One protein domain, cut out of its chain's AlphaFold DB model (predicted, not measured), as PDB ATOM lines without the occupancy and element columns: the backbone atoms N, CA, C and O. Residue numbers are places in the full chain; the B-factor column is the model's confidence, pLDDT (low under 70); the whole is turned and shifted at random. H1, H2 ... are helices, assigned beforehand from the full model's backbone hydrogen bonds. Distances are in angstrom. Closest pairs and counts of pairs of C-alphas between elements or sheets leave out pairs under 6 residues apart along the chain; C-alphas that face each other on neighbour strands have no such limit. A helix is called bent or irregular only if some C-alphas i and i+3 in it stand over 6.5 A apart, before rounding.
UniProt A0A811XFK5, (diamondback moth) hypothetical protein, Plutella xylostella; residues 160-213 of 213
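What this domain is: This is residues 160 to 213 of the 213 residues of the protein "(diamondback moth) hypothetical protein" of Plutella xylostella (UniProt A0A811XFK5). The longest helix, H2, and H1 before it make a helical hairpin that opens as a narrow V from its turn near Arg 179. The short helix H3 folds back from the far end of H2 toward the beginning of H1, near both helices but only loosely joined to them. The printed part has 54 residues with three named helices, in the order H1, H2, H3, and no named strand; the class is all helix. The whole is compact, with a radius of gyration of the C-alphas of 11.3 A, and the C-alphas span 30 by 21 by 19 A.

Where its parts are: Find C-alpha 180 at (19.921, 31.403, -45.244); from there H2, residues 180 to 196, runs 25.1 A to C-alpha 196 at (25.796, 55.433, -49.271). H2 is irregular, but only just: C-alphas 181 and 184 are 6.8 A apart. Look before it for H1, residues 167 to 178, which starts at C-alpha 167 at (32.451, 43.535, -37.828) and is 16.6 A long. After H2 comes H3, residues 201 to 209, 10.7 A from first to last C-alpha. H3 is neither bent nor irregular, but only just: C-alphas 206 and 209 are 6.3 A apart.

How they stand to each other: Start at H2, which touches H1; the closest C-alphas, those of Ser 182 and Val 176, are 5.2 A apart. H2 touches H1 with residues 182 to 186 alone, and H1 touches H2 with residues 172 to 176 alone. The two helices form a hairpin, running opposite ways at a shallow tilt of 25 degrees. Look next at Leu 194 and Arg 201, whose C-alphas are the closest of H2 and H3 at 6.6 A; these helices are close but not clearly touching. They run opposite ways at a shallow tilt of 34 degrees, only just short of steep. H3 is also close to H1 but not clearly touching it, with the closest C-alphas, those of Tyr 209 and Val 169, 7.2 A apart. H1 and H3 run the same way at a steep tilt of 58 degrees. In H1 and H3 every O i to N i+4 pair is within hydrogen-bond range, and in H2 11 of 13 are.

The domain as a whole: The two C-alphas farthest apart are those of Glu 162 and Arg 179, at 30.9 A. The printed part has no cut and ends at Ala 213, the chain's last residue. The links H1 to H2 and H2 to H3 are both tight. The mean pLDDT of the printed part is 79.2; look for values under 70 at 16 residues, among them 160 to 164, 198 to 200 and 210 to 213.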
ATOM      1  N   PHE A 160      26.684  59.157 -35.302       45.88
ATOM      2  CA  PHE A 160      27.844  58.545 -34.692       45.88
ATOM      3  C   PHE A 160      28.501  57.625 -35.736       45.88
ATOM      4  O   PHE A 160      27.795  56.951 -36.482       45.88
ATOM      5  N   TYR A 161      29.835  57.624 -35.765       48.38
ATOM      6  CA  TYR A 161      30.734  56.802 -36.592       48.38
ATOM      7  C   TYR A 161      31.163  57.405 -37.948       48.38
ATOM      8  O   TYR A 161      30.599  57.139 -39.002       48.38
ATOM      9  N   GLU A 162      32.275  58.156 -37.919       50.38
ATOM     10  CA  GLU A 162      33.070  58.562 -39.097       50.38
ATOM     11  C   GLU A 162      33.859  57.397 -39.730       50.38
ATOM     12  O   GLU A 162      34.432  57.541 -40.811       50.38
ATOM     13  N   LYS A 163      33.910  56.232 -39.068       58.81
ATOM     14  CA  LYS A 163      34.694  55.069 -39.492       58.81
ATOM     15  C   LYS A 163      33.795  53.843 -39.591       58.81
ATOM     16  O   LYS A 163      33.162  53.464 -38.613       58.81
ATOM     17  N   GLU A 164      33.761  53.234 -40.771       66.56
ATOM     18  CA  GLU A 164      33.038  51.984 -41.003       66.56
ATOM     19  C   GLU A 164      33.656  50.861 -40.152       66.56
ATOM     20  O   GLU A 164      34.860  50.598 -40.237       66.56
ATOM     21  N   ASP A 165      32.843  50.225 -39.304       73.38
ATOM     22  CA  ASP A 165      33.221  49.011 -38.578       73.38
ATOM     23  C   ASP A 165      32.898  47.794 -39.453       73.38
ATOM     24  O   ASP A 165      31.747  47.561 -39.796       73.38
ATOM     25  N   ASN A 166      33.894  46.990 -39.820       79.88
ATOM     26  CA  ASN A 166      33.692  45.829 -40.692       79.88
ATOM     27  C   ASN A 166      33.079  44.618 -39.964       79.88
ATOM     28  O   ASN A 166      32.712  43.631 -40.606       79.88
ATOM     29  N   ARG A 167      32.955  44.663 -38.630       85.94
ATOM     30  CA  ARG A 167      32.451  43.535 -37.828       85.94
ATOM     31  C   ARG A 167      31.006  43.163 -38.158       85.94
ATOM     32  O   ARG A 167      30.638  42.001 -37.996       85.94
ATOM     33  N   TRP A 168      30.199  44.104 -38.656       88.56
ATOM     34  CA  TRP A 168      28.810  43.816 -39.027       88.56
ATOM     35  C   TRP A 168      28.730  42.857 -40.214       88.56
ATOM     36  O   TRP A 168      27.819  42.039 -40.250       88.56
ATOM     37  N   VAL A 169      29.708  42.889 -41.131       88.75
ATOM     38  CA  VAL A 169      29.777  41.966 -42.274       88.75
ATOM     39  C   VAL A 169      30.064  40.546 -41.799       88.75
ATOM     40  O   VAL A 169      29.402  39.612 -42.236       88.75
ATOM     41  N   ALA A 170      30.984  40.377 -40.845       89.94
ATOM     42  CA  ALA A 170      31.257  39.067 -40.255       89.94
ATOM     43  C   ALA A 170      30.013  38.494 -39.557       89.94
ATOM     44  O   ALA A 170      29.655  37.339 -39.783       89.94
ATOM     45  N   LEU A 171      29.311  39.307 -38.762       92.62
ATOM     46  CA  LEU A 171      28.064  38.886 -38.113       92.62
ATOM     47  C   LEU A 171      26.949  38.593 -39.127       92.62
ATOM     48  O   LEU A 171      26.204  37.629 -38.947       92.62
ATOM     49  N   ALA A 172      26.862  39.374 -40.205       92.12
ATOM     50  CA  ALA A 172      25.942  39.134 -41.308       92.12
ATOM     51  C   ALA A 172      26.216  37.776 -41.966       92.12
ATOM     52  O   ALA A 172      25.306  36.950 -42.042       92.12
ATOM     53  N   CYS A 173      27.466  37.489 -42.343       91.94
ATOM     54  CA  CYS A 173      27.848  36.195 -42.908       91.94
ATOM     55  C   CYS A 173      27.519  35.048 -41.947       91.94
ATOM     56  O   CYS A 173      26.853  34.096 -42.347       91.94
ATOM     57  N   VAL A 174      27.894  35.159 -40.666       93.25
ATOM     58  CA  VAL A 174      27.569  34.140 -39.649       93.25
ATOM     59  C   VAL A 174      26.058  33.910 -39.559       93.25
ATOM     60  O   VAL A 174      25.623  32.761 -39.536       93.25
ATOM     61  N   SER A 175      25.240  34.968 -39.571       93.94
ATOM     62  CA  SER A 175      23.779  34.822 -39.543       93.94
ATOM     63  C   SER A 175      23.222  34.121 -40.790       93.94
ATOM     64  O   SER A 175      22.320  33.300 -40.658       93.94
ATOM     65  N   VAL A 176      23.803  34.352 -41.976       93.44
ATOM     66  CA  VAL A 176      23.420  33.671 -43.227       93.44
ATOM     67  C   VAL A 176      23.828  32.196 -43.215       93.44
ATOM     68  O   VAL A 176      23.037  31.344 -43.613       93.44
ATOM     69  N   PHE A 177      25.025  31.875 -42.715       91.69
ATOM     70  CA  PHE A 177      25.484  30.488 -42.560       91.69
ATOM     71  C   PHE A 177      24.679  29.711 -41.520       91.69
ATOM     72  O   PHE A 177      24.465  28.507 -41.669       91.69
ATOM     73  N   LEU A 178      24.244  30.382 -40.453       90.94
ATOM     74  CA  LEU A 178      23.307  29.811 -39.493       90.94
ATOM     75  C   LEU A 178      21.950  29.583 -40.145       90.94
ATOM     76  O   LEU A 178      21.360  28.512 -39.992       90.94
ATOM     77  N   ARG A 179      21.458  30.589 -40.872       90.56
ATOM     78  CA  ARG A 179      20.145  30.546 -41.490       90.56
ATOM     79  C   ARG A 179      20.104  31.371 -42.783       90.56
ATOM     80  O   ARG A 179      20.093  32.603 -42.736       90.56
ATOM     81  N   PRO A 180      19.967  30.715 -43.951       91.19
ATOM     82  CA  PRO A 180      19.921  31.403 -45.244       91.19
ATOM     83  C   PRO A 180      18.805  32.452 -45.370       91.19
ATOM     84  O   PRO A 180      18.889  33.351 -46.201       91.19
ATOM     85  N   THR A 181      17.780  32.394 -44.513       91.19
ATOM     86  CA  THR A 181      16.699  33.391 -44.445       91.19
ATOM     87  C   THR A 181      17.160  34.789 -44.040       91.19
ATOM     88  O   THR A 181      16.439  35.744 -44.310       91.19
ATOM     89  N   SER A 182      18.345  34.937 -43.440       93.25
ATOM     90  CA  SER A 182      18.946  36.247 -43.162       93.25
ATOM     91  C   SER A 182      19.543  36.914 -44.411       93.25
ATOM     92  O   SER A 182      19.797  38.119 -44.400       93.25
ATOM     93  N   ALA A 183      19.755  36.175 -45.509       93.25
ATOM     94  CA  ALA A 183      20.408  36.711 -46.705       93.25
ATOM     95  C   ALA A 183      19.659  37.903 -47.333       93.25
ATOM     96  O   ALA A 183      20.310  38.915 -47.596       93.25
ATOM     97  N   PRO A 184      18.320  37.885 -47.510       95.19
ATOM     98  CA  PRO A 184      17.599  39.031 -48.061       95.19
ATOM     99  C   PRO A 184      17.832  40.325 -47.270       95.19
ATOM    100  O   PRO A 184      18.137  41.354 -47.865       95.19
ATOM    101  N   LEU A 185      17.801  40.274 -45.933       94.25
ATOM    102  CA  LEU A 185      18.073  41.440 -45.085       94.25
ATOM    103  C   LEU A 185      19.468  42.022 -45.359       94.25
ATOM    104  O   LEU A 185      19.614  43.221 -45.610       94.25
ATOM    105  N   TRP A 186      20.494  41.169 -45.342       93.56
ATOM    106  CA  TRP A 186      21.880  41.611 -45.500       93.56
ATOM    107  C   TRP A 186      22.235  42.013 -46.923       93.56
ATOM    108  O   TRP A 186      23.061  42.902 -47.101       93.56
ATOM    109  N   THR A 187      21.588  41.434 -47.933       91.38
ATOM    110  CA  THR A 187      21.745  41.894 -49.320       91.38
ATOM    111  C   THR A 187      21.218  43.316 -49.495       91.38
ATOM    112  O   THR A 187      21.911  44.148 -50.080       91.38
ATOM    113  N   VAL A 188      20.054  43.640 -48.918       92.81
ATOM    114  CA  VAL A 188      19.481  44.995 -48.963       92.81
ATOM    115  C   VAL A 188      20.368  45.993 -48.215       92.81
ATOM    116  O   VAL A 188      20.695  47.051 -48.753       92.81
ATOM    117  N   LEU A 189      20.808  45.656 -46.998       90.81
ATOM    118  CA  LEU A 189      21.674  46.534 -46.203       90.81
ATOM    119  C   LEU A 189      23.084  46.666 -46.792       90.81
ATOM    120  O   LEU A 189      23.664  47.750 -46.775       90.81
ATOM    121  N   GLY A 190      23.623  45.596 -47.373       88.81
ATOM    122  CA  GLY A 190      24.885  45.617 -48.106       88.81
ATOM    123  C   GLY A 190      24.811  46.519 -49.335       88.81
ATOM    124  O   GLY A 190      25.680  47.372 -49.514       88.81
ATOM    125  N   ALA A 191      23.740  46.409 -50.126       87.56
ATOM    126  CA  ALA A 191      23.490  47.314 -51.243       87.56
ATOM    127  C   ALA A 191      23.375  48.768 -50.761       87.56
ATOM    128  O   ALA A 191      24.055  49.643 -51.295       87.56
ATOM    129  N   TYR A 192      22.593  49.028 -49.708       87.69
ATOM    130  CA  TYR A 192      22.485  50.356 -49.097       87.69
ATOM    131  C   TYR A 192      23.855  50.920 -48.691       87.69
ATOM    132  O   TYR A 192      24.161  52.067 -49.025       87.69
ATOM    133  N   ASN A 193      24.707  50.127 -48.035       84.56
ATOM    134  CA  ASN A 193      26.051  50.558 -47.646       84.56
ATOM    135  C   ASN A 193      26.917  50.901 -48.872       84.56
ATOM    136  O   ASN A 193      27.564  51.944 -48.904       84.56
ATOM    137  N   LEU A 194      26.868  50.088 -49.934       81.62
ATOM    138  CA  LEU A 194      27.595  50.355 -51.184       81.62
ATOM    139  C   LEU A 194      27.135  51.643 -51.890       81.62
ATOM    140  O   LEU A 194      27.952  52.326 -52.514       81.62
ATOM    141  N   TYR A 195      25.846  51.987 -51.802       81.81
ATOM    142  CA  TYR A 195      25.310  53.227 -52.374       81.81
ATOM    143  C   TYR A 195      25.620  54.464 -51.530       81.81
ATOM    144  O   TYR A 195      25.749  55.560 -52.076       81.81
ATOM    145  N   THR A 196      25.717  54.306 -50.210       79.25
ATOM    146  CA  THR A 196      25.796  55.433 -49.271       79.25
ATOM    147  C   THR A 196      27.189  55.685 -48.702       79.25
ATOM    148  O   THR A 196      27.398  56.769 -48.141       79.25
ATOM    149  N   THR A 197      28.125  54.746 -48.880       74.25
ATOM    150  CA  THR A 197      29.511  54.867 -48.419       74.25
ATOM    151  C   THR A 197      30.177  56.127 -48.968       74.25
ATOM    152  O   THR A 197      30.041  56.487 -50.140       74.25
ATOM    153  N   ASN A 198      30.918  56.809 -48.096       65.88
ATOM    154  CA  ASN A 198      31.791  57.917 -48.481       65.88
ATOM    155  C   ASN A 198      33.193  57.413 -48.887       65.88
ATOM    156  O   ASN A 198      34.026  58.201 -49.332       65.88
ATOM    157  N   GLN A 199      33.477  56.113 -48.725       67.62
ATOM    158  CA  GLN A 199      34.716  55.498 -49.191       67.62
ATOM    159  C   GLN A 199      34.617  55.156 -50.683       67.62
ATOM    160  O   GLN A 199      33.544  54.912 -51.228       67.62
ATOM    161  N   GLY A 200      35.760  55.089 -51.371       67.56
ATOM    162  CA  GLY A 200      35.788  54.579 -52.740       67.56
ATOM    163  C   GLY A 200      35.244  53.146 -52.795       67.56
ATOM    164  O   GLY A 200      35.817  52.251 -52.174       67.56
ATOM    165  N   ARG A 201      34.182  52.919 -53.577       72.00
ATOM    166  CA  ARG A 201      33.522  51.611 -53.778       72.00
ATOM    167  C   ARG A 201      34.487  50.420 -53.964       72.00
ATOM    168  O   ARG A 201      34.300  49.421 -53.273       72.00
ATOM    169  N   PRO A 202      35.545  50.495 -54.806       69.19
ATOM    170  CA  PRO A 202      36.472  49.368 -54.963       69.19
ATOM    171  C   PRO A 202      37.303  49.095 -53.703       69.19
ATOM    172  O   PRO A 202      37.594  47.944 -53.391       69.19
ATOM    173  N   LYS A 203      37.650  50.136 -52.936       69.81
ATOM    174  CA  LYS A 203      38.406  50.002 -51.683       69.81
ATOM    175  C   LYS A 203      37.563  49.329 -50.601       69.81
ATOM    176  O   LYS A 203      38.089  48.490 -49.878       69.81
ATOM    177  N   LEU A 204      36.277  49.674 -50.525       72.50
ATOM    178  CA  LEU A 204      35.319  49.040 -49.623       72.50
ATOM    179  C   LEU A 204      35.130  47.559 -49.971       72.50
ATOM    180  O   LEU A 204      35.245  46.694 -49.109       72.50
ATOM    181  N   PHE A 205      34.914  47.253 -51.252       70.62
ATOM    182  CA  PHE A 205      34.748  45.875 -51.706       70.62
ATOM    183  C   PHE A 205      35.971  45.004 -51.378       70.62
ATOM    184  O   PHE A 205      35.830  43.967 -50.733       70.62
ATOM    185  N   LEU A 206      37.177  45.465 -51.727       69.25
ATOM    186  CA  LEU A 206      38.424  44.717 -51.522       69.25
ATOM    187  C   LEU A 206      38.818  44.553 -50.048       69.25
ATOM    188  O   LEU A 206      39.427  43.548 -49.695       69.25
ATOM    189  N   LYS A 207      38.519  45.534 -49.185       70.06
ATOM    190  CA  LYS A 207      38.955  45.512 -47.775       70.06
ATOM    191  C   LYS A 207      37.923  44.967 -46.798       70.06
ATOM    192  O   LYS A 207      38.311  44.544 -45.712       70.06
ATOM    193  N   THR A 208      36.642  45.019 -47.145       68.06
ATOM    194  CA  THR A 208      35.557  44.741 -46.197       68.06
ATOM    195  C   THR A 208      34.714  43.548 -46.616       68.06
ATOM    196  O   THR A 208      34.383  42.735 -45.761       68.06
ATOM    197  N   TYR A 209      34.398  43.404 -47.905       74.88
ATOM    198  CA  TYR A 209      33.541  42.314 -48.381       74.88
ATOM    199  C   TYR A 209      34.344  41.097 -48.856       74.88
ATOM    200  O   TYR A 209      34.030  39.982 -48.458       74.88
ATOM    201  N   LEU A 210      35.409  41.299 -49.640       66.56
ATOM    202  CA  LEU A 210      36.226  40.206 -50.186       66.56
ATOM    203  C   LEU A 210      36.934  39.339 -49.123       66.56
ATOM    204  O   LEU A 210      36.975  38.133 -49.311       66.56
ATOM    205  N   PRO A 211      37.478  39.878 -48.013       64.94
ATOM    206  CA  PRO A 211      38.191  39.050 -47.033       64.94
ATOM    207  C   PRO A 211      37.283  38.158 -46.173       64.94
ATOM    208  O   PRO A 211      37.790  37.364 -45.388       64.94
ATOM    209  N   ILE A 212      35.964  38.366 -46.239       59.25
ATOM    210  CA  ILE A 212      34.960  37.720 -45.379       59.25
ATOM    211  C   ILE A 212      34.015  36.819 -46.209       59.25
ATOM    212  O   ILE A 212      33.277  36.023 -45.629       59.25
ATOM    213  N   ALA A 213      34.040  36.943 -47.543       46.72
ATOM    214  CA  ALA A 213      33.335  36.081 -48.498       46.72
ATOM    215  C   ALA A 213      34.147  34.815 -48.804       46.72
ATOM    216  O   ALA A 213      33.510  33.746 -48.922       46.72
TER     217      ALA A 213